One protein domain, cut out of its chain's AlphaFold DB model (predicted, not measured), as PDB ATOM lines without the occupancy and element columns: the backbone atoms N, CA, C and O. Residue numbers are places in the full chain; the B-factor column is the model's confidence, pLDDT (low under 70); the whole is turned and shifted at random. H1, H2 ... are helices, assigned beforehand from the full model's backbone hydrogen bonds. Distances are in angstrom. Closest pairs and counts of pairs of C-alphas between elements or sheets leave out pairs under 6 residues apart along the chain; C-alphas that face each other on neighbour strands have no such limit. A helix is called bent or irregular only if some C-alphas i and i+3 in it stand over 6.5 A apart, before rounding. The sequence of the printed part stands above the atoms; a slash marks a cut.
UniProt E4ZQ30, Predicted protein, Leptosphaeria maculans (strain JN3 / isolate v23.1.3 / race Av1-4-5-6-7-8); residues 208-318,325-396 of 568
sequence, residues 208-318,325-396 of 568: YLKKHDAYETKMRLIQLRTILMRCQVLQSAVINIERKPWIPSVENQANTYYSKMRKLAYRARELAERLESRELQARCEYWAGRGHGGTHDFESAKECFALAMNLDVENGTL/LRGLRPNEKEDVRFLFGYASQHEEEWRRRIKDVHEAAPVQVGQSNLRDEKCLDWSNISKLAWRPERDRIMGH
ATOM      1  N   TYR A 208     -19.073  -6.611 -29.507       63.47
ATOM      2  CA  TYR A 208     -18.883  -5.984 -28.195       63.47
ATOM      3  C   TYR A 208     -17.873  -6.713 -27.287       63.47
ATOM      4  O   TYR A 208     -17.314  -6.093 -26.391       63.47
ATOM      5  N   LEU A 209     -17.599  -7.994 -27.543       64.88
ATOM      6  CA  LEU A 209     -16.661  -8.836 -26.795       64.88
ATOM      7  C   LEU A 209     -15.234  -8.828 -27.363       64.88
ATOM      8  O   LEU A 209     -14.327  -9.361 -26.737       64.88
ATOM      9  N   LYS A 210     -15.007  -8.217 -28.534       66.56
ATOM     10  CA  LYS A 210     -13.690  -8.204 -29.198       66.56
ATOM     11  C   LYS A 210     -12.657  -7.264 -28.547       66.56
ATOM     12  O   LYS A 210     -11.504  -7.277 -28.959       66.56
ATOM     13  N   LYS A 211     -13.048  -6.429 -27.574       63.50
ATOM     14  CA  LYS A 211     -12.180  -5.384 -26.985       63.50
ATOM     15  C   LYS A 211     -11.163  -5.897 -25.956       63.50
ATOM     16  O   LYS A 211     -10.177  -5.213 -25.705       63.50
ATOM     17  N   HIS A 212     -11.389  -7.073 -25.379       57.53
ATOM     18  CA  HIS A 212     -10.465  -7.748 -24.466       57.53
ATOM     19  C   HIS A 212     -10.073  -9.097 -25.056       57.53
ATOM     20  O   HIS A 212     -10.814  -9.607 -25.893       57.53
ATOM     21  N   ASP A 213      -8.919  -9.626 -24.631       73.88
ATOM     22  CA  ASP A 213      -8.279 -10.860 -25.105       73.88
ATOM     23  C   ASP A 213      -9.241 -11.777 -25.881       73.88
ATOM     24  O   ASP A 213     -10.061 -12.519 -25.316       73.88
ATOM     25  N   ALA A 214      -9.210 -11.624 -27.212       80.94
ATOM     26  CA  ALA A 214     -10.193 -12.230 -28.099       80.94
ATOM     27  C   ALA A 214     -10.175 -13.757 -27.961       80.94
ATOM     28  O   ALA A 214     -11.205 -14.409 -28.142       80.94
ATOM     29  N   TYR A 215      -9.024 -14.320 -27.586       87.44
ATOM     30  CA  TYR A 215      -8.860 -15.742 -27.357       87.44
ATOM     31  C   TYR A 215      -9.566 -16.209 -26.079       87.44
ATOM     32  O   TYR A 215     -10.399 -17.117 -26.149       87.44
ATOM     33  N   GLU A 216      -9.304 -15.577 -24.928       90.06
ATOM     34  CA  GLU A 216      -9.964 -15.947 -23.666       90.06
ATOM     35  C   GLU A 216     -11.482 -15.831 -23.773       90.06
ATOM     36  O   GLU A 216     -12.230 -16.710 -23.334       90.06
ATOM     37  N   THR A 217     -11.943 -14.752 -24.399       89.56
ATOM     38  CA  THR A 217     -13.364 -14.496 -24.594       89.56
ATOM     39  C   THR A 217     -14.006 -15.564 -25.478       89.56
ATOM     40  O   THR A 217     -15.064 -16.101 -25.133       89.56
ATOM     41  N   LYS A 218     -13.338 -15.950 -26.575       89.12
ATOM     42  CA  LYS A 218     -13.769 -17.065 -27.430       89.12
ATOM     43  C   LYS A 218     -13.855 -18.367 -26.643       89.12
ATOM     44  O   LYS A 218     -14.846 -19.087 -26.754       89.12
ATOM     45  N   MET A 219     -12.842 -18.657 -25.829       93.00
ATOM     46  CA  MET A 219     -12.777 -19.892 -25.056       93.00
ATOM     47  C   MET A 219     -13.912 -19.975 -24.029       93.00
ATOM     48  O   MET A 219     -14.623 -20.980 -23.973       93.00
ATOM     49  N   ARG A 220     -14.159 -18.892 -23.278       94.31
ATOM     50  CA  ARG A 220     -15.280 -18.797 -22.327       94.31
ATOM     51  C   ARG A 220     -16.629 -18.985 -23.023       94.31
ATOM     52  O   ARG A 220     -17.489 -19.695 -22.504       94.31
ATOM     53  N   LEU A 221     -16.806 -18.404 -24.211       93.06
ATOM     54  CA  LEU A 221     -18.032 -18.550 -24.995       93.06
ATOM     55  C   LEU A 221     -18.260 -20.004 -25.450       93.06
ATOM     56  O   LEU A 221     -19.373 -20.519 -25.320       93.06
ATOM     57  N   ILE A 222     -17.215 -20.689 -25.931       94.44
ATOM     58  CA  ILE A 222     -17.278 -22.108 -26.328       94.44
ATOM     59  C   ILE A 222     -17.621 -22.997 -25.125       94.44
ATOM     60  O   ILE A 222     -18.493 -23.868 -25.220       94.44
ATOM     61  N   GLN A 223     -16.977 -22.763 -23.979       97.00
ATOM     62  CA  GLN A 223     -17.259 -23.487 -22.737       97.00
ATOM     63  C   GLN A 223     -18.713 -23.288 -22.297       97.00
ATOM     64  O   GLN A 223     -19.416 -24.264 -22.031       97.00
ATOM     65  N   LEU A 224     -19.196 -22.043 -22.294       96.69
ATOM     66  CA  LEU A 224     -20.577 -21.716 -21.953       96.69
ATOM     67  C   LEU A 224     -21.565 -22.419 -22.893       96.69
ATOM     68  O   LEU A 224     -22.492 -23.078 -22.421       96.69
ATOM     69  N   ARG A 225     -21.347 -22.359 -24.215       95.06
ATOM     70  CA  ARG A 225     -22.188 -23.057 -25.207       95.06
ATOM     71  C   ARG A 225     -22.222 -24.560 -24.941       95.06
ATOM     72  O   ARG A 225     -23.299 -25.155 -24.953       95.06
ATOM     73  N   THR A 226     -21.072 -25.160 -24.647       97.44
ATOM     74  CA  THR A 226     -20.952 -26.589 -24.318       97.44
ATOM     75  C   THR A 226     -21.756 -26.951 -23.073       97.44
ATOM     76  O   THR A 226     -22.494 -27.936 -23.077       97.44
ATOM     77  N   ILE A 227     -21.672 -26.138 -22.019       98.25
ATOM     78  CA  ILE A 227     -22.427 -26.355 -20.781       98.25
ATOM     79  C   ILE A 227     -23.938 -26.240 -21.032       98.25
ATOM     80  O   ILE A 227     -24.691 -27.122 -20.618       98.25
ATOM     81  N   LEU A 228     -24.390 -25.219 -21.767       97.06
ATOM     82  CA  LEU A 228     -25.810 -25.057 -22.100       97.06
ATOM     83  C   LEU A 228     -26.344 -26.207 -22.969       97.06
ATOM     84  O   LEU A 228     -27.465 -26.672 -22.753       97.06
ATOM     85  N   MET A 229     -25.545 -26.720 -23.913       97.44
ATOM     86  CA  MET A 229     -25.905 -27.918 -24.681       97.44
ATOM     87  C   MET A 229     -26.070 -29.142 -23.771       97.44
ATOM     88  O   MET A 229     -27.029 -29.897 -23.933       97.44
ATOM     89  N   ARG A 230     -25.200 -29.320 -22.765       98.00
ATOM     90  CA  ARG A 230     -25.349 -30.397 -21.770       98.00
ATOM     91  C   ARG A 230     -26.649 -30.260 -20.972       98.00
ATOM     92  O   ARG A 230     -27.332 -31.265 -20.784       98.00
ATOM     93  N   CYS A 231     -27.042 -29.049 -20.570       98.31
ATOM     94  CA  CYS A 231     -28.342 -28.816 -19.925       98.31
ATOM     95  C   CYS A 231     -29.518 -29.251 -20.818       98.31
ATOM     96  O   CYS A 231     -30.430 -29.930 -20.349       98.31
ATOM     97  N   GLN A 232     -29.466 -28.945 -22.118       96.88
ATOM     98  CA  GLN A 232     -30.494 -29.360 -23.078       96.88
ATOM     99  C   GLN A 232     -30.575 -30.891 -23.240       96.88
ATOM    100  O   GLN A 232     -31.674 -31.453 -23.309       96.88
ATOM    101  N   VAL A 233     -29.429 -31.582 -23.266       97.06
ATOM    102  CA  VAL A 233     -29.379 -33.055 -23.302       97.06
ATOM    103  C   VAL A 233     -29.985 -33.649 -22.030       97.06
ATOM    104  O   VAL A 233     -30.822 -34.548 -22.118       97.06
ATOM    105  N   LEU A 234     -29.635 -33.111 -20.856       96.62
ATOM    106  CA  LEU A 234     -30.212 -33.536 -19.577       96.62
ATOM    107  C   LEU A 234     -31.733 -33.348 -19.553       96.62
ATOM    108  O   LEU A 234     -32.451 -34.265 -19.166       96.62
ATOM    109  N   GLN A 235     -32.241 -32.211 -20.030       95.62
ATOM    110  CA  GLN A 235     -33.682 -31.966 -20.117       95.62
ATOM    111  C   GLN A 235     -34.379 -32.979 -21.030       95.62
ATOM    112  O   GLN A 235     -35.447 -33.482 -20.692       95.62
ATOM    113  N   SER A 236     -33.766 -33.316 -22.165       94.06
ATOM    114  CA  SER A 236     -34.304 -34.323 -23.086       94.06
ATOM    115  C   SER A 236     -34.349 -35.714 -22.437       94.06
ATOM    116  O   SER A 236     -35.335 -36.436 -22.584       94.06
ATOM    117  N   ALA A 237     -33.313 -36.077 -21.671       93.69
ATOM    118  CA  ALA A 237     -33.281 -37.321 -20.904       93.69
ATOM    119  C   ALA A 237     -34.393 -37.364 -19.846       93.69
ATOM    120  O   ALA A 237     -35.106 -38.362 -19.753       93.69
ATOM    121  N   VAL A 238     -34.596 -36.267 -19.110       92.75
ATOM    122  CA  VAL A 238     -35.668 -36.174 -18.114       92.75
ATOM    123  C   VAL A 238     -37.049 -36.298 -18.757       92.75
ATOM    124  O   VAL A 238     -37.852 -37.096 -18.287       92.75
ATOM    125  N   ILE A 239     -37.311 -35.617 -19.877       90.44
ATOM    126  CA  ILE A 239     -38.591 -35.738 -20.601       90.44
ATOM    127  C   ILE A 239     -38.883 -37.201 -20.971       90.44
ATOM    128  O   ILE A 239     -40.011 -37.675 -20.835       90.44
ATOM    129  N   ASN A 240     -37.870 -37.943 -21.425       89.25
ATOM    130  CA  ASN A 240     -38.028 -39.354 -21.786       89.25
ATOM    131  C   ASN A 240     -38.336 -40.247 -20.576       89.25
ATOM    132  O   ASN A 240     -39.081 -41.221 -20.699       89.25
ATOM    133  N   ILE A 241     -37.762 -39.907 -19.427       88.50
ATOM    134  CA  ILE A 241     -37.942 -40.597 -18.152       88.50
ATOM    135  C   ILE A 241     -39.338 -40.309 -17.586       88.50
ATOM    136  O   ILE A 241     -40.085 -41.238 -17.286       88.50
ATOM    137  N   GLU A 242     -39.759 -39.045 -17.551       84.44
ATOM    138  CA  GLU A 242     -41.072 -38.619 -17.043       84.44
ATOM    139  C   GLU A 242     -42.251 -39.180 -17.848       84.44
ATOM    140  O   GLU A 242     -43.331 -39.411 -17.298       84.44
ATOM    141  N   ARG A 243     -42.046 -39.464 -19.141       83.31
ATOM    142  CA  ARG A 243     -43.030 -40.157 -19.989       83.31
ATOM    143  C   ARG A 243     -43.254 -41.621 -19.597       83.31
ATOM    144  O   ARG A 243     -44.226 -42.216 -20.058       83.31
ATOM    145  N   LYS A 244     -42.398 -42.202 -18.748       84.00
ATOM    146  CA  LYS A 244     -42.469 -43.599 -18.289       84.00
ATOM    147  C   LYS A 244     -42.629 -43.687 -16.759       84.00
ATOM    148  O   LYS A 244     -41.765 -44.246 -16.084       84.00
ATOM    149  N   PRO A 245     -43.736 -43.173 -16.185       74.31
ATOM    150  CA  PRO A 245     -43.886 -43.020 -14.734       74.31
ATOM    151  C   PRO A 245     -44.082 -44.334 -13.962       74.31
ATOM    152  O   PRO A 245     -44.110 -44.311 -12.737       74.31
ATOM    153  N   TRP A 246     -44.248 -45.475 -14.634       79.56
ATOM    154  CA  TRP A 246     -44.489 -46.773 -13.987       79.56
ATOM    155  C   TRP A 246     -43.228 -47.428 -13.403       79.56
ATOM    156  O   TRP A 246     -43.321 -48.491 -12.796       79.56
ATOM    157  N   ILE A 247     -42.049 -46.828 -13.586       79.56
ATOM    158  CA  ILE A 247     -40.784 -47.351 -13.064       79.56
ATOM    159  C   ILE A 247     -40.418 -46.545 -11.806       79.56
ATOM    160  O   ILE A 247     -40.042 -45.389 -11.933       79.56
ATOM    161  N   PRO A 248     -40.479 -47.101 -10.586       72.75
ATOM    162  CA  PRO A 248     -40.270 -46.325  -9.355       72.75
ATOM    163  C   PRO A 248     -38.857 -45.727  -9.207       72.75
ATOM    164  O   PRO A 248     -38.684 -44.723  -8.525       72.75
ATOM    165  N   SER A 249     -37.836 -46.270  -9.883       81.06
ATOM    166  CA  SER A 249     -36.476 -45.698  -9.879       81.06
ATOM    167  C   SER A 249     -36.332 -44.404 -10.696       81.06
ATOM    168  O   SER A 249     -35.309 -43.725 -10.596       81.06
ATOM    169  N   VAL A 250     -37.347 -44.045 -11.489       80.69
ATOM    170  CA  VAL A 250     -37.345 -42.888 -12.398       80.69
ATOM    171  C   VAL A 250     -37.316 -41.564 -11.650       80.69
ATOM    172  O   VAL A 250     -36.622 -40.652 -12.088       80.69
ATOM    173  N   GLU A 251     -38.021 -41.447 -10.526       80.50
ATOM    174  CA  GLU A 251     -38.108 -40.181  -9.787       80.50
ATOM    175  C   GLU A 251     -36.735 -39.747  -9.251       80.50
ATOM    176  O   GLU A 251     -36.290 -38.623  -9.490       80.50
ATOM    177  N   ASN A 252     -35.995 -40.681  -8.649       87.19
ATOM    178  CA  ASN A 252     -34.635 -40.433  -8.166       87.19
ATOM    179  C   ASN A 252     -33.665 -40.087  -9.310       87.19
ATOM    180  O   ASN A 252     -32.793 -39.224  -9.158       87.19
ATOM    181  N   GLN A 253     -33.820 -40.727 -10.474       90.44
ATOM    182  CA  GLN A 253     -33.012 -40.417 -11.657       90.44
ATOM    183  C   GLN A 253     -33.319 -39.021 -12.208       90.44
ATOM    184  O   GLN A 253     -32.388 -38.262 -12.485       90.44
ATOM    185  N   ALA A 254     -34.598 -38.653 -12.323       91.12
ATOM    186  CA  ALA A 254     -35.012 -37.329 -12.781       91.12
ATOM    187  C   ALA A 254     -34.461 -36.228 -11.863       91.12
ATOM    188  O   ALA A 254     -33.822 -35.291 -12.346       91.12
ATOM    189  N   ASN A 255     -34.598 -36.395 -10.543       92.06
ATOM    190  CA  ASN A 255     -34.053 -35.465  -9.552       92.06
ATOM    191  C   ASN A 255     -32.523 -35.312  -9.697       92.06
ATOM    192  O   ASN A 255     -31.989 -34.202  -9.721       92.06
ATOM    193  N   THR A 256     -31.809 -36.421  -9.918       95.00
ATOM    194  CA  THR A 256     -30.356 -36.399 -10.164       95.00
ATOM    195  C   THR A 256     -29.995 -35.577 -11.408       95.00
ATOM    196  O   THR A 256     -29.051 -34.784 -11.378       95.00
ATOM    197  N   TYR A 257     -30.734 -35.731 -12.509       95.94
ATOM    198  CA  TYR A 257     -30.490 -34.957 -13.728       95.94
ATOM    199  C   TYR A 257     -30.821 -33.474 -13.566       95.94
ATOM    200  O   TYR A 257     -30.055 -32.636 -14.045       95.94
ATOM    201  N   TYR A 258     -31.890 -33.138 -12.847       97.06
ATOM    202  CA  TYR A 258     -32.220 -31.752 -12.523       97.06
ATOM    203  C   TYR A 258     -31.174 -31.090 -11.623       97.06
ATOM    204  O   TYR A 258     -30.742 -29.973 -11.907       97.06
ATOM    205  N   SER A 259     -30.670 -31.806 -10.616       97.31
ATOM    206  CA  SER A 259     -29.564 -31.336  -9.777       97.31
ATOM    207  C   SER A 259     -28.294 -31.072 -10.602       97.31
ATOM    208  O   SER A 259     -27.675 -30.012 -10.481       97.31
ATOM    209  N   LYS A 260     -27.940 -31.979 -11.526       97.75
ATOM    210  CA  LYS A 260     -26.816 -31.777 -12.462       97.75
ATOM    211  C   LYS A 260     -27.034 -30.566 -13.370       97.75
ATOM    212  O   LYS A 260     -26.112 -29.774 -13.554       97.75
ATOM    213  N   MET A 261     -28.241 -30.401 -13.905       98.25
ATOM    214  CA  MET A 261     -28.608 -29.258 -14.743       98.25
ATOM    215  C   MET A 261     -28.449 -27.937 -13.987       98.25
ATOM    216  O   MET A 261     -27.848 -27.007 -14.517       98.25
ATOM    217  N   ARG A 262     -28.894 -27.881 -12.724       98.19
ATOM    218  CA  ARG A 262     -28.712 -26.718 -11.846       98.19
ATOM    219  C   ARG A 262     -27.234 -26.377 -11.640       98.19
ATOM    220  O   ARG A 262     -26.843 -25.230 -11.842       98.19
ATOM    221  N   LYS A 263     -26.402 -27.362 -11.281       98.31
ATOM    222  CA  LYS A 263     -24.953 -27.158 -11.071       98.31
ATOM    223  C   LYS A 263     -24.269 -26.627 -12.338       98.31
ATOM    224  O   LYS A 263     -23.488 -25.680 -12.276       98.31
ATOM    225  N   LEU A 264     -24.598 -27.204 -13.495       98.44
ATOM    226  CA  LEU A 264     -24.092 -26.752 -14.791       98.44
ATOM    227  C   LEU A 264     -24.545 -25.324 -15.121       98.44
ATOM    228  O   LEU A 264     -23.727 -24.513 -15.546       98.44
ATOM    229  N   ALA A 265     -25.816 -24.998 -14.889       98.31
ATOM    230  CA  ALA A 265     -26.355 -23.667 -15.135       98.31
ATOM    231  C   ALA A 265     -25.652 -22.587 -14.295       98.31
ATOM    232  O   ALA A 265     -25.315 -21.532 -14.831       98.31
ATOM    233  N   TYR A 266     -25.338 -22.865 -13.025       98.44
ATOM    234  CA  TYR A 266     -24.568 -21.933 -12.196       98.44
ATOM    235  C   TYR A 266     -23.129 -21.746 -12.673       98.44
ATOM    236  O   TYR A 266     -22.666 -20.611 -12.763       98.44
ATOM    237  N   ARG A 267     -22.449 -22.819 -13.089       98.25
ATOM    238  CA  ARG A 267     -21.118 -22.698 -13.703       98.25
ATOM    239  C   ARG A 267     -21.158 -21.881 -15.000       98.25
ATOM    240  O   ARG A 267     -20.268 -21.075 -15.254       98.25
ATOM    241  N   ALA A 268     -22.187 -22.072 -15.829       97.94
ATOM    242  CA  ALA A 268     -22.380 -21.270 -17.036       97.94
ATOM    243  C   ALA A 268     -22.652 -19.796 -16.709       97.94
ATOM    244  O   ALA A 268     -22.155 -18.922 -17.418       97.94
ATOM    245  N   ARG A 269     -23.381 -19.515 -15.621       98.00
ATOM    246  CA  ARG A 269     -23.641 -18.150 -15.159       98.00
ATOM    247  C   ARG A 269     -22.354 -17.417 -14.801       98.00
ATOM    248  O   ARG A 269     -22.172 -16.302 -15.270       98.00
ATOM    249  N   GLU A 270     -21.435 -18.045 -14.072       98.12
ATOM    250  CA  GLU A 270     -20.134 -17.436 -13.742       98.12
ATOM    251  C   GLU A 270     -19.336 -17.063 -15.003       98.12
ATOM    252  O   GLU A 270     -18.713 -16.004 -15.071       98.12
ATOM    253  N   LEU A 271     -19.377 -17.909 -16.040       96.81
ATOM    254  CA  LEU A 271     -18.771 -17.587 -17.336       96.81
ATOM    255  C   LEU A 271     -19.490 -16.414 -18.018       96.81
ATOM    256  O   LEU A 271     -18.831 -15.535 -18.566       96.81
ATOM    257  N   ALA A 272     -20.823 -16.377 -17.966       96.00
ATOM    258  CA  ALA A 272     -21.630 -15.299 -18.534       96.00
ATOM    259  C   ALA A 272     -21.415 -13.952 -17.818       96.00
ATOM    260  O   ALA A 272     -21.445 -12.902 -18.460       96.00
ATOM    261  N   GLU A 273     -21.190 -13.977 -16.504       96.19
ATOM    262  CA  GLU A 273     -20.830 -12.820 -15.678       96.19
ATOM    263  C   GLU A 273     -19.451 -12.277 -16.049       96.19
ATOM    264  O   GLU A 273     -19.324 -11.082 -16.294       96.19
ATOM    265  N   ARG A 274     -18.442 -13.146 -16.205       95.12
ATOM    266  CA  ARG A 274     -17.098 -12.747 -16.677       95.12
ATOM    267  C   ARG A 274     -17.091 -12.212 -18.109       95.12
ATOM    268  O   ARG A 274     -16.175 -11.493 -18.488       95.12
ATOM    269  N   LEU A 275     -18.077 -12.604 -18.912       92.88
ATOM    270  CA  LEU A 275     -18.312 -12.072 -20.255       92.88
ATOM    271  C   LEU A 275     -19.190 -10.811 -20.247       92.88
ATOM    272  O   LEU A 275     -19.496 -10.291 -21.317       92.88
ATOM    273  N   GLU A 276     -19.663 -10.371 -19.077       93.44
ATOM    274  CA  GLU A 276     -20.571  -9.230 -18.895       93.44
ATOM    275  C   GLU A 276     -21.829  -9.297 -19.787       93.44
ATOM    276  O   GLU A 276     -22.451  -8.292 -20.133       93.44
ATOM    277  N   SER A 277     -22.240 -10.508 -20.175       92.19
ATOM    278  CA  SER A 277     -23.325 -10.707 -21.130       92.19
ATOM    279  C   SER A 277     -24.629 -11.020 -20.405       92.19
ATOM    280  O   SER A 277     -24.901 -12.169 -20.053       92.19
ATOM    281  N   ARG A 278     -25.477  -9.997 -20.240       94.00
ATOM    282  CA  ARG A 278     -26.826 -10.144 -19.651       94.00
ATOM    283  C   ARG A 278     -27.672 -11.175 -20.399       94.00
ATOM    284  O   ARG A 278     -28.364 -11.976 -19.785       94.00
ATOM    285  N   GLU A 279     -27.539 -11.209 -21.720       93.00
ATOM    286  CA  GLU A 279     -28.214 -12.161 -22.603       93.00
ATOM    287  C   GLU A 279     -27.858 -13.621 -22.280       93.00
ATOM    288  O   GLU A 279     -28.733 -14.483 -22.181       93.00
ATOM    289  N   LEU A 280     -26.569 -13.908 -22.082       94.88
ATOM    290  CA  LEU A 280     -26.118 -15.248 -21.711       94.88
ATOM    291  C   LEU A 280     -26.501 -15.585 -20.267       94.88
ATOM    292  O   LEU A 280     -26.889 -16.723 -20.000       94.88
ATOM    293  N   GLN A 281     -26.462 -14.606 -19.356       97.19
ATOM    294  CA  GLN A 281     -26.931 -14.782 -17.979       97.19
ATOM    295  C   GLN A 281     -28.421 -15.153 -17.945       97.19
ATOM    296  O   GLN A 281     -28.780 -16.093 -17.241       97.19
ATOM    297  N   ALA A 282     -29.266 -14.520 -18.768       96.94
ATOM    298  CA  ALA A 282     -30.688 -14.852 -18.878       96.94
ATOM    299  C   ALA A 282     -30.915 -16.335 -19.218       96.94
ATOM    300  O   ALA A 282     -31.718 -17.017 -18.578       96.94
ATOM    301  N   ARG A 283     -30.156 -16.872 -20.185       96.94
ATOM    302  CA  ARG A 283     -30.224 -18.300 -20.543       96.94
ATOM    303  C   ARG A 283     -29.725 -19.203 -19.419       96.94
ATOM    304  O   ARG A 283     -30.299 -20.270 -19.211       96.94
ATOM    305  N   CYS A 284     -28.679 -18.801 -18.699       98.06
ATOM    306  CA  CYS A 284     -28.186 -19.559 -17.549       98.06
ATOM    307  C   CYS A 284     -29.249 -19.632 -16.445       98.06
ATOM    308  O   CYS A 284     -29.539 -20.722 -15.959       98.06
ATOM    309  N   GLU A 285     -29.895 -18.510 -16.120       98.38
ATOM    310  CA  GLU A 285     -30.977 -18.450 -15.129       98.38
ATOM    311  C   GLU A 285     -32.207 -19.268 -15.553       98.38
ATOM    312  O   GLU A 285     -32.803 -19.962 -14.730       98.38
ATOM    313  N   TYR A 286     -32.539 -19.306 -16.847       98.25
ATOM    314  CA  TYR A 286     -33.590 -20.191 -17.365       98.25
ATOM    315  C   TYR A 286     -33.304 -21.677 -17.073       98.25
ATOM    316  O   TYR A 286     -34.173 -22.397 -16.571       98.25
ATOM    317  N   TRP A 287     -32.082 -22.151 -17.339       98.31
ATOM    318  CA  TRP A 287     -31.709 -23.540 -17.049       98.31
ATOM    319  C   TRP A 287     -31.570 -23.812 -15.545       98.31
ATOM    320  O   TRP A 287     -31.919 -24.907 -15.097       98.31
ATOM    321  N   ALA A 288     -31.125 -22.830 -14.755       98.50
ATOM    322  CA  ALA A 288     -31.084 -22.934 -13.297       98.50
ATOM    323  C   ALA A 288     -32.497 -23.073 -12.711       98.50
ATOM    324  O   ALA A 288     -32.732 -23.967 -11.898       98.50
ATOM    325  N   GLY A 289     -33.452 -22.272 -13.195       98.12
ATOM    326  CA  GLY A 289     -34.858 -22.352 -12.802       98.12
ATOM    327  C   GLY A 289     -35.476 -23.715 -13.111       98.12
ATOM    328  O   GLY A 289     -36.160 -24.289 -12.264       98.12
ATOM    329  N   ARG A 290     -35.170 -24.301 -14.280       97.50
ATOM    330  CA  ARG A 290     -35.582 -25.681 -14.603       97.50
ATOM    331  C   ARG A 290     -34.990 -26.707 -13.644       97.50
ATOM    332  O   ARG A 290     -35.708 -27.605 -13.211       97.50
ATOM    333  N   GLY A 291     -33.707 -26.571 -13.317       97.62
ATOM    334  CA  GLY A 291     -33.039 -27.424 -12.338       97.62
ATOM    335  C   GLY A 291     -33.707 -27.347 -10.964       97.62
ATOM    336  O   GLY A 291     -34.073 -28.375 -10.407       97.62
ATOM    337  N   HIS A 292     -33.943 -26.140 -10.447       97.88
ATOM    338  CA  HIS A 292     -34.622 -25.934  -9.162       97.88
ATOM    339  C   HIS A 292     -36.034 -26.494  -9.132       97.88
ATOM    340  O   HIS A 292     -36.365 -27.257  -8.221       97.88
ATOM    341  N   GLY A 293     -36.830 -26.183 -10.155       96.00
ATOM    342  CA  GLY A 293     -38.199 -26.668 -10.268       96.00
ATOM    343  C   GLY A 293     -38.248 -28.190 -10.260       96.00
ATOM    344  O   GLY A 293     -38.999 -28.784  -9.490       96.00
ATOM    345  N   GLY A 294     -37.364 -28.822 -11.031       95.00
ATOM    346  CA  GLY A 294     -37.230 -30.272 -11.084       95.00
ATOM    347  C   GLY A 294     -36.747 -30.935  -9.790       95.00
ATOM    348  O   GLY A 294     -37.038 -32.104  -9.562       95.00
ATOM    349  N   THR A 295     -36.066 -30.191  -8.914       95.31
ATOM    350  CA  THR A 295     -35.734 -30.620  -7.541       95.31
ATOM    351  C   THR A 295     -36.786 -30.207  -6.496       95.31
ATOM    352  O   THR A 295     -36.553 -30.321  -5.293       95.31
ATOM    353  N   HIS A 296     -37.954 -29.732  -6.942       94.25
ATOM    354  CA  HIS A 296     -39.064 -29.245  -6.112       94.25
ATOM    355  C   HIS A 296     -38.697 -28.067  -5.192       94.25
ATOM    356  O   HIS A 296     -39.236 -27.924  -4.087       94.25
ATOM    357  N   ASP A 297     -37.761 -27.228  -5.623       95.75
ATOM    358  CA  ASP A 297     -37.480 -25.937  -5.002       95.75
ATOM    359  C   ASP A 297     -38.178 -24.833  -5.807       95.75
ATOM    360  O   ASP A 297     -37.580 -24.145  -6.635       95.75
ATOM    361  N   PHE A 298     -39.499 -24.739  -5.630       95.56
ATOM    362  CA  PHE A 298     -40.354 -23.847  -6.420       95.56
ATOM    363  C   PHE A 298     -40.082 -22.360  -6.162       95.56
ATOM    364  O   PHE A 298     -40.266 -21.553  -7.071       95.56
ATOM    365  N   GLU A 299     -39.630 -22.009  -4.956       96.62
ATOM    366  CA  GLU A 299     -39.259 -20.640  -4.585       96.62
ATOM    367  C   GLU A 299     -38.018 -20.204  -5.375       96.62
ATOM    368  O   GLU A 299     -38.095 -19.264  -6.168       96.62
ATOM    369  N   SER A 300     -36.927 -20.976  -5.297       97.81
ATOM    370  CA  SER A 300     -35.718 -20.707  -6.085       97.81
ATOM    371  C   SER A 300     -35.978 -20.775  -7.594       97.81
ATOM    372  O   SER A 300     -35.433 -19.985  -8.365       97.81
ATOM    373  N   ALA A 301     -36.836 -21.695  -8.050       97.88
ATOM    374  CA  ALA A 301     -37.206 -21.794  -9.461       97.88
ATOM    375  C   ALA A 301     -37.893 -20.517  -9.959       97.88
ATOM    376  O   ALA A 301     -37.528 -19.984 -11.008       97.88
ATOM    377  N   LYS A 302     -38.865 -20.009  -9.192       97.81
ATOM    378  CA  LYS A 302     -39.578 -18.764  -9.481       97.81
ATOM    379  C   LYS A 302     -38.623 -17.574  -9.545       97.81
ATOM    380  O   LYS A 302     -38.722 -16.787 -10.486       97.81
ATOM    381  N   GLU A 303     -37.702 -17.455  -8.589       98.31
ATOM    382  CA  GLU A 303     -36.686 -16.398  -8.580       98.31
ATOM    383  C   GLU A 303     -35.798 -16.456  -9.830       98.31
ATOM    384  O   GLU A 303     -35.662 -15.454 -10.534       98.31
ATOM    385  N   CYS A 304     -35.271 -17.636 -10.172       98.50
ATOM    386  CA  CYS A 304     -34.466 -17.832 -11.379       98.50
ATOM    387  C   CYS A 304     -35.242 -17.500 -12.662       98.50
ATOM    388  O   CYS A 304     -34.716 -16.816 -13.539       98.50
ATOM    389  N   PHE A 305     -36.506 -17.919 -12.794       98.31
ATOM    390  CA  PHE A 305     -37.305 -17.582 -13.978       98.31
ATOM    391  C   PHE A 305     -37.632 -16.084 -14.066       98.31
ATOM    392  O   PHE A 305     -37.591 -15.520 -15.159       98.31
ATOM    393  N   ALA A 306     -37.891 -15.419 -12.936       98.19
ATOM    394  CA  ALA A 306     -38.059 -13.966 -12.902       98.19
ATOM    395  C   ALA A 306     -36.774 -13.243 -13.330       98.19
ATOM    396  O   ALA A 306     -36.823 -12.327 -14.150       98.19
ATOM    397  N   LEU A 307     -35.616 -13.674 -12.820       97.94
ATOM    398  CA  LEU A 307     -34.315 -13.138 -13.218       97.94
ATOM    399  C   LEU A 307     -34.038 -13.373 -14.703       97.94
ATOM    400  O   LEU A 307     -33.617 -12.443 -15.388       97.94
ATOM    401  N   ALA A 308     -34.340 -14.562 -15.224       97.75
ATOM    402  CA  ALA A 308     -34.211 -14.869 -16.645       97.75
ATOM    403  C   ALA A 308     -35.055 -13.920 -17.510       97.75
ATOM    404  O   ALA A 308     -34.552 -13.395 -18.498       97.75
ATOM    405  N   MET A 309     -36.303 -13.641 -17.116       96.62
ATOM    406  CA  MET A 309     -37.165 -12.674 -17.808       96.62
ATOM    407  C   MET A 309     -36.649 -11.231 -17.705       96.62
ATOM    408  O   MET A 309     -36.761 -10.483 -18.670       96.62
ATOM    409  N   ASN A 310     -36.076 -10.838 -16.564       96.62
ATOM    410  CA  ASN A 310     -35.548  -9.487 -16.341       96.62
ATOM    411  C   ASN A 310     -34.218  -9.225 -17.066       96.62
ATOM    412  O   ASN A 310     -33.903  -8.080 -17.394       96.62
ATOM    413  N   LEU A 311     -33.409 -10.268 -17.252       95.31
ATOM    414  CA  LEU A 311     -32.137 -10.207 -17.973       95.31
ATOM    415  C   LEU A 311     -32.311 -10.401 -19.483       95.31
ATOM    416  O   LEU A 311     -31.385 -10.094 -20.236       95.31
ATOM    417  N   ASP A 312     -33.464 -10.915 -19.921       94.25
ATOM    418  CA  ASP A 312     -33.772 -11.099 -21.332       94.25
ATOM    419  C   ASP A 312     -33.766  -9.753 -22.065       94.25
ATOM    420  O   ASP A 312     -34.373  -8.771 -21.638       94.25
ATOM    421  N   VAL A 313     -33.065  -9.717 -23.194       86.19
ATOM    422  CA  VAL A 313     -33.007  -8.554 -24.079       86.19
ATOM    423  C   VAL A 313     -33.903  -8.850 -25.276       86.19
ATOM    424  O   VAL A 313     -33.974  -9.984 -25.757       86.19
ATOM    425  N   GLU A 314     -34.629  -7.843 -25.759       83.88
ATOM    426  CA  GLU A 314     -35.429  -8.007 -26.971       83.88
ATOM    427  C   GLU A 314     -34.535  -8.410 -28.151       83.88
ATOM    428  O   GLU A 314     -33.411  -7.923 -28.312       83.88
ATOM    429  N   ASN A 315     -35.035  -9.336 -28.974       79.56
ATOM    430  CA  ASN A 315     -34.330  -9.739 -30.186       79.56
ATOM    431  C   ASN A 315     -34.257  -8.520 -31.105       79.56
ATOM    432  O   ASN A 315     -35.289  -7.982 -31.504       79.56
ATOM    433  N   GLY A 316     -33.041  -8.078 -31.417       77.12
ATOM    434  CA  GLY A 316     -32.841  -7.012 -32.393       77.12
ATOM    435  C   GLY A 316     -33.120  -7.510 -33.808       77.12
ATOM    436  O   GLY A 316     -33.232  -8.709 -34.047       77.12
ATOM    437  N   THR A 317     -33.162  -6.599 -34.769       84.44
ATOM    438  CA  THR A 317     -33.099  -6.933 -36.197       84.44
ATOM    439  C   THR A 317     -31.700  -6.622 -36.712       84.44
ATOM    440  O   THR A 317     -31.149  -5.558 -36.426       84.44
ATOM    441  N   LEU A 318     -31.100  -7.568 -37.430       80.94
ATOM    442  CA  LEU A 318     -29.896  -7.328 -38.218       80.94
ATOM    443  C   LEU A 318     -30.212  -6.352 -39.373       80.94
ATOM    444  O   LEU A 318     -31.385  -6.176 -39.718       80.94
ATOM    445  N   LEU A 325     -31.088 -13.158 -32.725       77.38
ATOM    446  CA  LEU A 325     -31.384 -13.881 -31.494       77.38
ATOM    447  C   LEU A 325     -30.459 -13.383 -30.376       77.38
ATOM    448  O   LEU A 325     -29.258 -13.653 -30.383       77.38
ATOM    449  N   ARG A 326     -31.031 -12.625 -29.443       80.12
ATOM    450  CA  ARG A 326     -30.379 -12.070 -28.258       80.12
ATOM    451  C   ARG A 326     -31.112 -12.574 -27.024       80.12
ATOM    452  O   ARG A 326     -32.338 -12.636 -27.001       80.12
ATOM    453  N   GLY A 327     -30.359 -12.941 -25.997       88.94
ATOM    454  CA  GLY A 327     -30.936 -13.469 -24.760       88.94
ATOM    455  C   GLY A 327     -31.584 -14.842 -24.935       88.94
ATOM    456  O   GLY A 327     -30.980 -15.761 -25.496       88.94
ATOM    457  N   LEU A 328     -32.799 -14.996 -24.410       93.31
ATOM    458  CA  LEU A 328     -33.557 -16.244 -24.478       93.31
ATOM    459  C   LEU A 328     -33.996 -16.545 -25.918       93.31
ATOM    460  O   LEU A 328     -34.424 -15.665 -26.668       93.31
ATOM    461  N   ARG A 329     -33.959 -17.820 -26.313       91.19
ATOM    462  CA  ARG A 329     -34.523 -18.244 -27.606       91.19
ATOM    463  C   ARG A 329     -36.047 -18.049 -27.624       91.19
ATOM    464  O   ARG A 329     -36.666 -18.108 -26.566       91.19
ATOM    465  N   PRO A 330     -36.696 -17.880 -28.791       89.25
ATOM    466  CA  PRO A 330     -38.146 -17.665 -28.858       89.25
ATOM    467  C   PRO A 330     -38.965 -18.733 -28.118       89.25
ATOM    468  O   PRO A 330     -39.872 -18.401 -27.361       89.25
ATOM    469  N   ASN A 331     -38.580 -20.005 -28.258       90.44
ATOM    470  CA  ASN A 331     -39.183 -21.098 -27.499       90.44
ATOM    471  C   ASN A 331     -38.914 -20.967 -25.992       90.44
ATOM    472  O   ASN A 331     -39.849 -21.095 -25.215       90.44
ATOM    473  N   GLU A 332     -37.682 -20.652 -25.581       94.38
ATOM    474  CA  GLU A 332     -37.312 -20.408 -24.177       94.38
ATOM    475  C   GLU A 332     -38.082 -19.210 -23.572       94.38
ATOM    476  O   GLU A 332     -38.427 -19.256 -22.397       94.38
ATOM    477  N   LYS A 333     -38.414 -18.165 -24.352       93.94
ATOM    478  CA  LYS A 333     -39.188 -16.988 -23.894       93.94
ATOM    479  C   LYS A 333     -40.644 -17.316 -23.568       93.94
ATOM    480  O   LYS A 333     -41.197 -16.808 -22.594       93.94
ATOM    481  N   GLU A 334     -41.296 -18.128 -24.390       91.94
ATOM    482  CA  GLU A 334     -42.658 -18.591 -24.094       91.94
ATOM    483  C   GLU A 334     -42.659 -19.539 -22.897       91.94
ATOM    484  O   GLU A 334     -43.494 -19.439 -21.999       91.94
ATOM    485  N   ASP A 335     -41.672 -20.424 -22.878       94.31
ATOM    486  CA  ASP A 335     -41.500 -21.444 -21.861       94.31
ATOM    487  C   ASP A 335     -41.203 -20.836 -20.490       94.31
ATOM    488  O   ASP A 335     -41.863 -21.179 -19.519       94.31
ATOM    489  N   VAL A 336     -40.298 -19.854 -20.394       96.12
ATOM    490  CA  VAL A 336     -39.974 -19.197 -19.118       96.12
ATOM    491  C   VAL A 336     -41.198 -18.519 -18.503       96.12
ATOM    492  O   VAL A 336     -41.392 -18.602 -17.295       96.12
ATOM    493  N   ARG A 337     -42.072 -17.910 -19.318       95.31
ATOM    494  CA  ARG A 337     -43.313 -17.280 -18.838       95.31
ATOM    495  C   ARG A 337     -44.279 -18.319 -18.281       95.31
ATOM    496  O   ARG A 337     -44.864 -18.109 -17.220       95.31
ATOM    497  N   PHE A 338     -44.432 -19.435 -18.990       94.50
ATOM    498  CA  PHE A 338     -45.247 -20.556 -18.538       94.50
ATOM    499  C   PHE A 338     -44.694 -21.161 -17.239       94.50
ATOM    500  O   PHE A 338     -45.424 -21.280 -16.256       94.50
ATOM    501  N   LEU A 339     -43.397 -21.473 -17.204       96.12
ATOM    502  CA  LEU A 339     -42.720 -22.068 -16.053       96.12
ATOM    503  C   LEU A 339     -42.704 -21.145 -14.837       96.12
ATOM    504  O   LEU A 339     -42.838 -21.627 -13.717       96.12
ATOM    505  N   PHE A 340     -42.589 -19.831 -15.036       97.12
ATOM    506  CA  PHE A 340     -42.702 -18.850 -13.962       97.12
ATOM    507  C   PHE A 340     -44.091 -18.882 -13.314       97.12
ATOM    508  O   PHE A 340     -44.201 -18.929 -12.086       97.12
ATOM    509  N   GLY A 341     -45.153 -18.897 -14.128       95.00
ATOM    510  CA  GLY A 341     -46.527 -19.028 -13.637       95.00
ATOM    511  C   GLY A 341     -46.748 -20.351 -12.904       95.00
ATOM    512  O   GLY A 341     -47.283 -20.362 -11.797       95.00
ATOM    513  N   TYR A 342     -46.254 -21.448 -13.481       94.75
ATOM    514  CA  TYR A 342     -46.325 -22.785 -12.898       94.75
ATOM    515  C   TYR A 342     -45.610 -22.863 -11.539       94.75
ATOM    516  O   TYR A 342     -46.208 -23.258 -10.540       94.75
ATOM    517  N   ALA A 343     -44.349 -22.425 -11.466       96.00
ATOM    518  CA  ALA A 343     -43.577 -22.407 -10.226       96.00
ATOM    519  C   ALA A 343     -44.238 -21.521  -9.158       96.00
ATOM    520  O   ALA A 343     -44.323 -21.929  -8.002       96.00
ATOM    521  N   SER A 344     -44.773 -20.358  -9.547       96.50
ATOM    522  CA  SER A 344     -45.480 -19.455  -8.629       96.50
ATOM    523  C   SER A 344     -46.737 -20.092  -8.034       96.50
ATOM    524  O   SER A 344     -46.961 -19.992  -6.830       96.50
ATOM    525  N   GLN A 345     -47.539 -20.778  -8.853       94.50
ATOM    526  CA  GLN A 345     -48.735 -21.474  -8.377       94.50
ATOM    527  C   GLN A 345     -48.380 -22.587  -7.385       94.50
ATOM    528  O   GLN A 345     -49.002 -22.692  -6.329       94.50
ATOM    529  N   HIS A 346     -47.368 -23.396  -7.705       93.25
ATOM    530  CA  HIS A 346     -46.925 -24.490  -6.844       93.25
ATOM    531  C   HIS A 346     -46.304 -24.006  -5.533       93.25
ATOM    532  O   HIS A 346     -46.551 -24.601  -4.487       93.25
ATOM    533  N   GLU A 347     -45.522 -22.929  -5.572       95.00
ATOM    534  CA  GLU A 347     -44.978 -22.278  -4.381       95.00
ATOM    535  C   GLU A 347     -46.107 -21.783  -3.462       95.00
ATOM    536  O   GLU A 347     -46.081 -22.027  -2.256       95.00
ATOM    537  N   GLU A 348     -47.126 -21.122  -4.019       95.25
ATOM    538  CA  GLU A 348     -48.259 -20.630  -3.236       95.25
ATOM    539  C   GLU A 348     -49.103 -21.775  -2.663       95.25
ATOM    540  O   GLU A 348     -49.475 -21.741  -1.489       95.25
ATOM    541  N   GLU A 349     -49.373 -22.812  -3.457       93.69
ATOM    542  CA  GLU A 349     -50.084 -24.002  -2.990       93.69
ATOM    543  C   GLU A 349     -49.310 -24.711  -1.873       93.69
ATOM    544  O   GLU A 349     -49.895 -25.089  -0.859       93.69
ATOM    545  N   TRP A 350     -47.991 -24.840  -2.020       90.69
ATOM    546  CA  TRP A 350     -47.114 -25.398  -0.997       90.69
ATOM    547  C   TRP A 350     -47.172 -24.590   0.304       90.69
ATOM    548  O   TRP A 350     -47.399 -25.159   1.373       90.69
ATOM    549  N   ARG A 351     -47.055 -23.256   0.223       93.38
ATOM    550  CA  ARG A 351     -47.198 -22.369   1.390       93.38
ATOM    551  C   ARG A 351     -48.574 -22.493   2.042       93.38
ATOM    552  O   ARG A 351     -48.660 -22.494   3.269       93.38
ATOM    553  N   ARG A 352     -49.642 -22.626   1.247       94.19
ATOM    554  CA  ARG A 352     -51.010 -22.815   1.751       94.19
ATOM    555  C   ARG A 352     -51.143 -24.125   2.524       94.19
ATOM    556  O   ARG A 352     -51.583 -24.089   3.662       94.19
ATOM    557  N   ARG A 353     -50.660 -25.244   1.975       91.50
ATOM    558  CA  ARG A 353     -50.685 -26.551   2.661       91.50
ATOM    559  C   ARG A 353     -49.906 -26.536   3.975       91.50
ATOM    560  O   ARG A 353     -50.378 -27.084   4.964       91.50
ATOM    561  N   ILE A 354     -48.736 -25.892   4.000       91.25
ATOM    562  CA  ILE A 354     -47.964 -25.710   5.238       91.25
ATOM    563  C   ILE A 354     -48.785 -24.933   6.270       91.25
ATOM    564  O   ILE A 354     -48.868 -25.344   7.427       91.25
ATOM    565  N   LYS A 355     -49.409 -23.826   5.855       93.50
ATOM    566  CA  LYS A 355     -50.249 -23.011   6.732       93.50
ATOM    567  C   LYS A 355     -51.436 -23.810   7.282       93.50
ATOM    568  O   LYS A 355     -51.653 -23.783   8.487       93.50
ATOM    569  N   ASP A 356     -52.130 -24.563   6.433       91.69
ATOM    570  CA  ASP A 356     -53.275 -25.392   6.828       91.69
ATOM    571  C   ASP A 356     -52.870 -26.464   7.856       91.69
ATOM    572  O   ASP A 356     -53.583 -26.694   8.831       91.69
ATOM    573  N   VAL A 357     -51.696 -27.089   7.692       90.50
ATOM    574  CA  VAL A 357     -51.177 -28.065   8.667       90.50
ATOM    575  C   VAL A 357     -50.826 -27.402   9.997       90.50
ATOM    576  O   VAL A 357     -51.157 -27.948  11.051       90.50
ATOM    577  N   HIS A 358     -50.230 -26.209   9.978       89.81
ATOM    578  CA  HIS A 358     -49.986 -25.447  11.205       89.81
ATOM    579  C   HIS A 358     -51.283 -25.028  11.912       89.81
ATOM    580  O   HIS A 358     -51.343 -25.088  13.138       89.81
ATOM    581  N   GLU A 359     -52.319 -24.636  11.168       90.94
ATOM    582  CA  GLU A 359     -53.626 -24.269  11.730       90.94
ATOM    583  C   GLU A 359     -54.397 -25.486  12.277       90.94
ATOM    584  O   GLU A 359     -55.105 -25.370  13.277       90.94
ATOM    585  N   ALA A 360     -54.227 -26.669  11.676       87.94
ATOM    586  CA  ALA A 360     -54.853 -27.910  12.136       87.94
ATOM    587  C   ALA A 360     -54.154 -28.537  13.359       87.94
ATOM    588  O   ALA A 360     -54.803 -29.223  14.155       87.94
ATOM    589  N   ALA A 361     -52.852 -28.297  13.532       88.19
ATOM    590  CA  ALA A 361     -52.050 -28.848  14.622       88.19
ATOM    591  C   ALA A 361     -52.641 -28.627  16.034       88.19
ATOM    592  O   ALA A 361     -52.798 -29.616  16.754       88.19
ATOM    593  N   PRO A 362     -53.042 -27.406  16.453       86.31
ATOM    594  CA  PRO A 362     -53.578 -27.188  17.801       86.31
ATOM    595  C   PRO A 362     -54.891 -27.942  18.058       86.31
ATOM    596  O   PRO A 362     -55.136 -28.392  19.178       86.31
ATOM    597  N   VAL A 363     -55.722 -28.137  17.027       85.44
ATOM    598  CA  VAL A 363     -56.976 -28.901  17.142       85.44
ATOM    599  C   VAL A 363     -56.684 -30.377  17.415       85.44
ATOM    600  O   VAL A 363     -57.352 -30.998  18.242       85.44
ATOM    601  N   GLN A 364     -55.660 -30.935  16.766       80.44
ATOM    602  CA  GLN A 364     -55.257 -32.328  16.968       80.44
ATOM    603  C   GLN A 364     -54.565 -32.550  18.315       80.44
ATOM    604  O   GLN A 364     -54.816 -33.568  18.962       80.44
ATOM    605  N   VAL A 365     -53.745 -31.603  18.781       84.75
ATOM    606  CA  VAL A 365     -53.122 -31.657  20.117       84.75
ATOM    607  C   VAL A 365     -54.193 -31.712  21.207       84.75
ATOM    608  O   VAL A 365     -54.139 -32.583  22.076       84.75
ATOM    609  N   GLY A 366     -55.223 -30.860  21.107       82.56
ATOM    610  CA  GLY A 366     -56.338 -30.846  22.057       82.56
ATOM    611  C   GLY A 366     -57.150 -32.147  22.097       82.56
ATOM    612  O   GLY A 366     -57.790 -32.434  23.105       82.56
ATOM    613  N   GLN A 367     -57.116 -32.951  21.030       82.31
ATOM    614  CA  GLN A 367     -57.832 -34.230  20.948       82.31
ATOM    615  C   GLN A 367     -56.971 -35.443  21.320       82.31
ATOM    616  O   GLN A 367     -57.505 -36.449  21.782       82.31
ATOM    617  N   SER A 368     -55.655 -35.380  21.102       77.81
ATOM    618  CA  SER A 368     -54.781 -36.559  21.156       77.81
ATOM    619  C   SER A 368     -53.880 -36.646  22.392       77.81
ATOM    620  O   SER A 368     -53.265 -37.690  22.594       77.81
ATOM    621  N   ASN A 369     -53.795 -35.606  23.238       80.31
ATOM    622  CA  ASN A 369     -52.850 -35.526  24.372       80.31
ATOM    623  C   ASN A 369     -51.377 -35.819  23.985       80.31
ATOM    624  O   ASN A 369     -50.540 -36.092  24.850       80.31
ATOM    625  N   LEU A 370     -51.045 -35.789  22.691       77.19
ATOM    626  CA  LEU A 370     -49.695 -35.984  22.171       77.19
ATOM    627  C   LEU A 370     -48.966 -34.635  22.128       77.19
ATOM    628  O   LEU A 370     -49.584 -33.589  21.948       77.19
ATOM    629  N   ARG A 371     -47.636 -34.657  22.294       75.94
ATOM    630  CA  ARG A 371     -46.796 -33.453  22.173       75.94
ATOM    631  C   ARG A 371     -46.889 -32.867  20.760       75.94
ATOM    632  O   ARG A 371     -46.774 -33.623  19.796       75.94
ATOM    633  N   ASP A 372     -46.978 -31.540  20.675       69.62
ATOM    634  CA  ASP A 372     -47.155 -30.725  19.459       69.62
ATOM    635  C   ASP A 372     -46.329 -31.185  18.248       69.62
ATOM    636  O   ASP A 372     -46.848 -31.280  17.136       69.62
ATOM    637  N   GLU A 373     -45.062 -31.546  18.452       74.81
ATOM    638  CA  GLU A 373     -44.145 -31.946  17.374       74.81
ATOM    639  C   GLU A 373     -44.535 -33.262  16.680       74.81
ATOM    640  O   GLU A 373     -44.200 -33.463  15.515       74.81
ATOM    641  N   LYS A 374     -45.254 -34.160  17.367       73.44
ATOM    642  CA  LYS A 374     -45.705 -35.445  16.803       73.44
ATOM    643  C   LYS A 374     -47.068 -35.361  16.116       73.44
ATOM    644  O   LYS A 374     -47.447 -36.313  15.439       73.44
ATOM    645  N   CYS A 375     -47.793 -34.257  16.289       66.12
ATOM    646  CA  CYS A 375     -49.124 -34.059  15.709       66.12
ATOM    647  C   CYS A 375     -49.075 -33.468  14.294       66.12
ATOM    648  O   CYS A 375     -50.083 -33.460  13.592       66.12
ATOM    649  N   LEU A 376     -47.917 -32.969  13.856       78.25
ATOM    650  CA  LEU A 376     -47.749 -32.440  12.508       78.25
ATOM    651  C   LEU A 376     -47.544 -33.599  11.531       78.25
ATOM    652  O   LEU A 376     -46.445 -34.135  11.384       78.25
ATOM    653  N   ASP A 377     -48.621 -33.985  10.853       78.44
ATOM    654  CA  ASP A 377     -48.571 -34.972   9.783       78.44
ATOM    655  C   ASP A 377     -47.964 -34.375   8.503       78.44
ATOM    656  O   ASP A 377     -48.642 -34.038   7.529       78.44
ATOM    657  N   TRP A 378     -46.637 -34.255   8.508       80.88
ATOM    658  CA  TRP A 378     -45.858 -33.817   7.352       80.88
ATOM    659  C   TRP A 378     -45.930 -34.800   6.179       80.88
ATOM    660  O   TRP A 378     -45.615 -34.418   5.052       80.88
ATOM    661  N   SER A 379     -46.347 -36.050   6.409       79.19
ATOM    662  CA  SER A 379     -46.364 -37.086   5.370       79.19
ATOM    663  C   SER A 379     -47.377 -36.781   4.261       79.19
ATOM    664  O   SER A 379     -47.136 -37.084   3.092       79.19
ATOM    665  N   ASN A 380     -48.457 -36.077   4.608       76.19
ATOM    666  CA  ASN A 380     -49.460 -35.604   3.658       76.19
ATOM    667  C   ASN A 380     -49.024 -34.353   2.879       76.19
ATOM    668  O   ASN A 380     -49.593 -34.047   1.828       76.19
ATOM    669  N   ILE A 381     -47.973 -33.659   3.328       82.31
ATOM    670  CA  ILE A 381     -47.386 -32.519   2.620       82.31
ATOM    671  C   ILE A 381     -46.233 -32.999   1.730       82.31
ATOM    672  O   ILE A 381     -45.126 -32.467   1.761       82.31
ATOM    673  N   SER A 382     -46.465 -34.026   0.913       80.12
ATOM    674  CA  SER A 382     -45.499 -34.358  -0.135       80.12
ATOM    675  C   SER A 382     -45.426 -33.205  -1.139       80.12
ATOM    676  O   SER A 382     -46.455 -32.641  -1.542       80.12
ATOM    677  N   LYS A 383     -44.203 -32.822  -1.527       78.25
ATOM    678  CA  LYS A 383     -43.991 -31.792  -2.546       78.25
ATOM    679  C   LYS A 383     -44.637 -32.250  -3.852       78.25
ATOM    680  O   LYS A 383     -44.494 -33.395  -4.272       78.25
ATOM    681  N   LEU A 384     -45.360 -31.340  -4.496       81.75
ATOM    682  CA  LEU A 384     -46.011 -31.618  -5.774       81.75
ATOM    683  C   LEU A 384     -44.971 -32.031  -6.821       81.75
ATOM    684  O   LEU A 384     -43.881 -31.460  -6.894       81.75
ATOM    685  N   ALA A 385     -45.314 -33.024  -7.640       83.12
ATOM    686  CA  ALA A 385     -44.432 -33.481  -8.702       83.12
ATOM    687  C   ALA A 385     -44.189 -32.355  -9.722       83.12
ATOM    688  O   ALA A 385     -45.135 -31.727 -10.198       83.12
ATOM    689  N   TRP A 386     -42.929 -32.116 -10.089       86.25
ATOM    690  CA  TRP A 386     -42.580 -31.198 -11.170       86.25
ATOM    691  C   TRP A 386     -42.837 -31.874 -12.516       86.25
ATOM    692  O   TRP A 386     -42.109 -32.795 -12.871       86.25
ATOM    693  N   ARG A 387     -43.890 -31.479 -13.249       86.25
ATOM    694  CA  ARG A 387     -44.208 -32.033 -14.585       86.25
ATOM    695  C   ARG A 387     -44.784 -30.985 -15.550       86.25
ATOM    696  O   ARG A 387     -45.793 -31.248 -16.208       86.25
ATOM    697  N   PRO A 388     -44.129 -29.824 -15.710       78.50
ATOM    698  CA  PRO A 388     -44.671 -28.720 -16.500       78.50
ATOM    699  C   PRO A 388     -44.929 -29.099 -17.966       78.50
ATOM    700  O   PRO A 388     -45.897 -28.635 -18.556       78.50
ATOM    701  N   GLU A 389     -44.105 -29.971 -18.559       76.81
ATOM    702  CA  GLU A 389     -44.275 -30.396 -19.955       76.81
ATOM    703  C   GLU A 389     -45.530 -31.254 -20.139       76.81
ATOM    704  O   GLU A 389     -46.262 -31.098 -21.116       76.81
ATOM    705  N   ARG A 390     -45.826 -32.132 -19.172       64.25
ATOM    706  CA  ARG A 390     -47.075 -32.897 -19.170       64.25
ATOM    707  C   ARG A 390     -48.258 -31.944 -19.113       64.25
ATOM    708  O   ARG A 390     -49.188 -32.114 -19.890       64.25
ATOM    709  N   ASP A 391     -48.215 -30.949 -18.239       63.00
ATOM    710  CA  ASP A 391     -49.339 -30.034 -18.049       63.00
ATOM    711  C   ASP A 391     -49.519 -29.099 -19.245       63.00
ATOM    712  O   ASP A 391     -50.648 -28.858 -19.676       63.00
ATOM    713  N   ARG A 392     -48.416 -28.681 -19.875       70.56
ATOM    714  CA  ARG A 392     -48.431 -27.973 -21.157       70.56
ATOM    715  C   ARG A 392     -49.090 -28.819 -22.245       70.56
ATOM    716  O   ARG A 392     -50.026 -28.357 -22.896       70.56
ATOM    717  N   ILE A 393     -48.658 -30.071 -22.415       72.12
ATOM    718  CA  ILE A 393     -49.246 -31.000 -23.391       72.12
ATOM    719  C   ILE A 393     -50.730 -31.220 -23.088       72.12
ATOM    720  O   ILE A 393     -51.557 -31.070 -23.979       72.12
ATOM    721  N   MET A 394     -51.094 -31.521 -21.841       64.19
ATOM    722  CA  MET A 394     -52.485 -31.753 -21.440       64.19
ATOM    723  C   MET A 394     -53.363 -30.513 -21.657       64.19
ATOM    724  O   MET A 394     -54.517 -30.649 -22.057       64.19
ATOM    725  N   GLY A 395     -52.814 -29.310 -21.470       63.28
ATOM    726  CA  GLY A 395     -53.483 -28.050 -21.789       63.28
ATOM    727  C   GLY A 395     -53.777 -27.893 -23.284       63.28
ATOM    728  O   GLY A 395     -54.881 -27.488 -23.647       63.28
ATOM    729  N   HIS A 396     -52.835 -28.276 -24.151       65.06
ATOM    730  CA  HIS A 396     -53.013 -28.274 -25.609       65.06
ATOM    731  C   HIS A 396     -53.880 -29.438 -26.126       65.06
ATOM    732  O   HIS A 396     -54.524 -29.309 -27.165       65.06
TER     733      HIS A 396
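Overview. This is residues 208 to 318 and 325 to 396 of the 568 residues of the protein "Predicted protein" of Leptosphaeria maculans (strain JN3 / isolate v23.1.3 / race Av1-4-5-6-7-8) (UniProt E4ZQ30). Four helices, H1 to H4, run back and forth in an up-and-down bundle; the first part of a fifth, H5, packs along H4, while the rest of H5 runs on beyond the bundle as a long arm. Near the far end of that arm sits the very short H6, from which a long link folds back toward the bundle and ends in the small H7 at its side. The printed part has 183 residues with seven named helices, H1 to H7 in order, and no named strand; the class is all helix. The whole is loose, with a radius of gyration of the C-alphas of 20.2 A, and spans 72 by 32 by 30 A, the arm making much of the length.

Arrangement. H1, residues 214 to 242, and H2, residues 250 to 274, touch as a helical hairpin at a shallow tilt of 17 degrees, opposite ways; their closest C-alphas, Cys 231 and Met 261, are 5.2 A apart. H3, residues 278 to 294, forms the next hairpin with H2, at 19 degrees, with the C-alphas of Tyr 258 and Gly 291 closest at 4.4 A. H1 and H3 only just touch, with 3 pairs of C-alphas within 8 A, the closest Cys 231 and Trp 287 at 6.9 A. H4, residues 298 to 311, forms a hairpin with H3 at 16 degrees, with the C-alphas of Gly 289 and Ala 301 closest at 4.1 A. H5, residues 330 to 368, touches H4 with residues 333 to 347 alone, at a shallow tilt of 28 degrees, opposite ways; the C-alphas of Phe 298 and Ala 343 are closest at 5.2 A. H3 is the hub, touching H1, H2, H4 and, only just, with 3 pairs of C-alphas within 8 A, H5; there the closest are Tyr 286 and Val 336 at 6.7 A. H5 has a kink of 35 degrees near residue 362 and is only just irregular: C-alphas 359 and 362 are 6.7 A apart. H6, residues 372 to 375, touches H5, closest at the C-alphas of Ala 361 and Cys 375, 6.1 A. H7, residues 388 to 396, is close to H5 but not clearly touching, the closest C-alphas being Leu 339 and Pro 388 at 6.9 A. Every O i to N i+4 pair is within hydrogen-bond range in H1, H2, H3, H4 and H7, and 32 of 35 are in H5; H6 is too short for such a pair.

Along the chain. H1 begins at C-alpha 214, (-10.193, -12.230, -28.099), and is 42.1 A long; H2 is 36.6 A and H3 24.2 A. H5, 56.0 A long, ends at C-alpha 368, (-54.781, -36.559, 21.156). H7 ends at C-alpha 396, (-53.013, -28.274, -25.609).

Size, cuts and confidence. The C-alphas farthest apart, Leu 318 and Asn 369, are 72.4 A apart. Residues 319 to 324 are not printed, and C-alphas 318 and 325 are 9.5 A apart across the cut. The link from H6 to H7, residues 376 to 387, is long. Residues 366 to 371, of which 366 to 368 belong to H5, stand free. The pLDDT is under 70 at residues 208 to 212, 372, 375, 390 to 391 and 394 to 396.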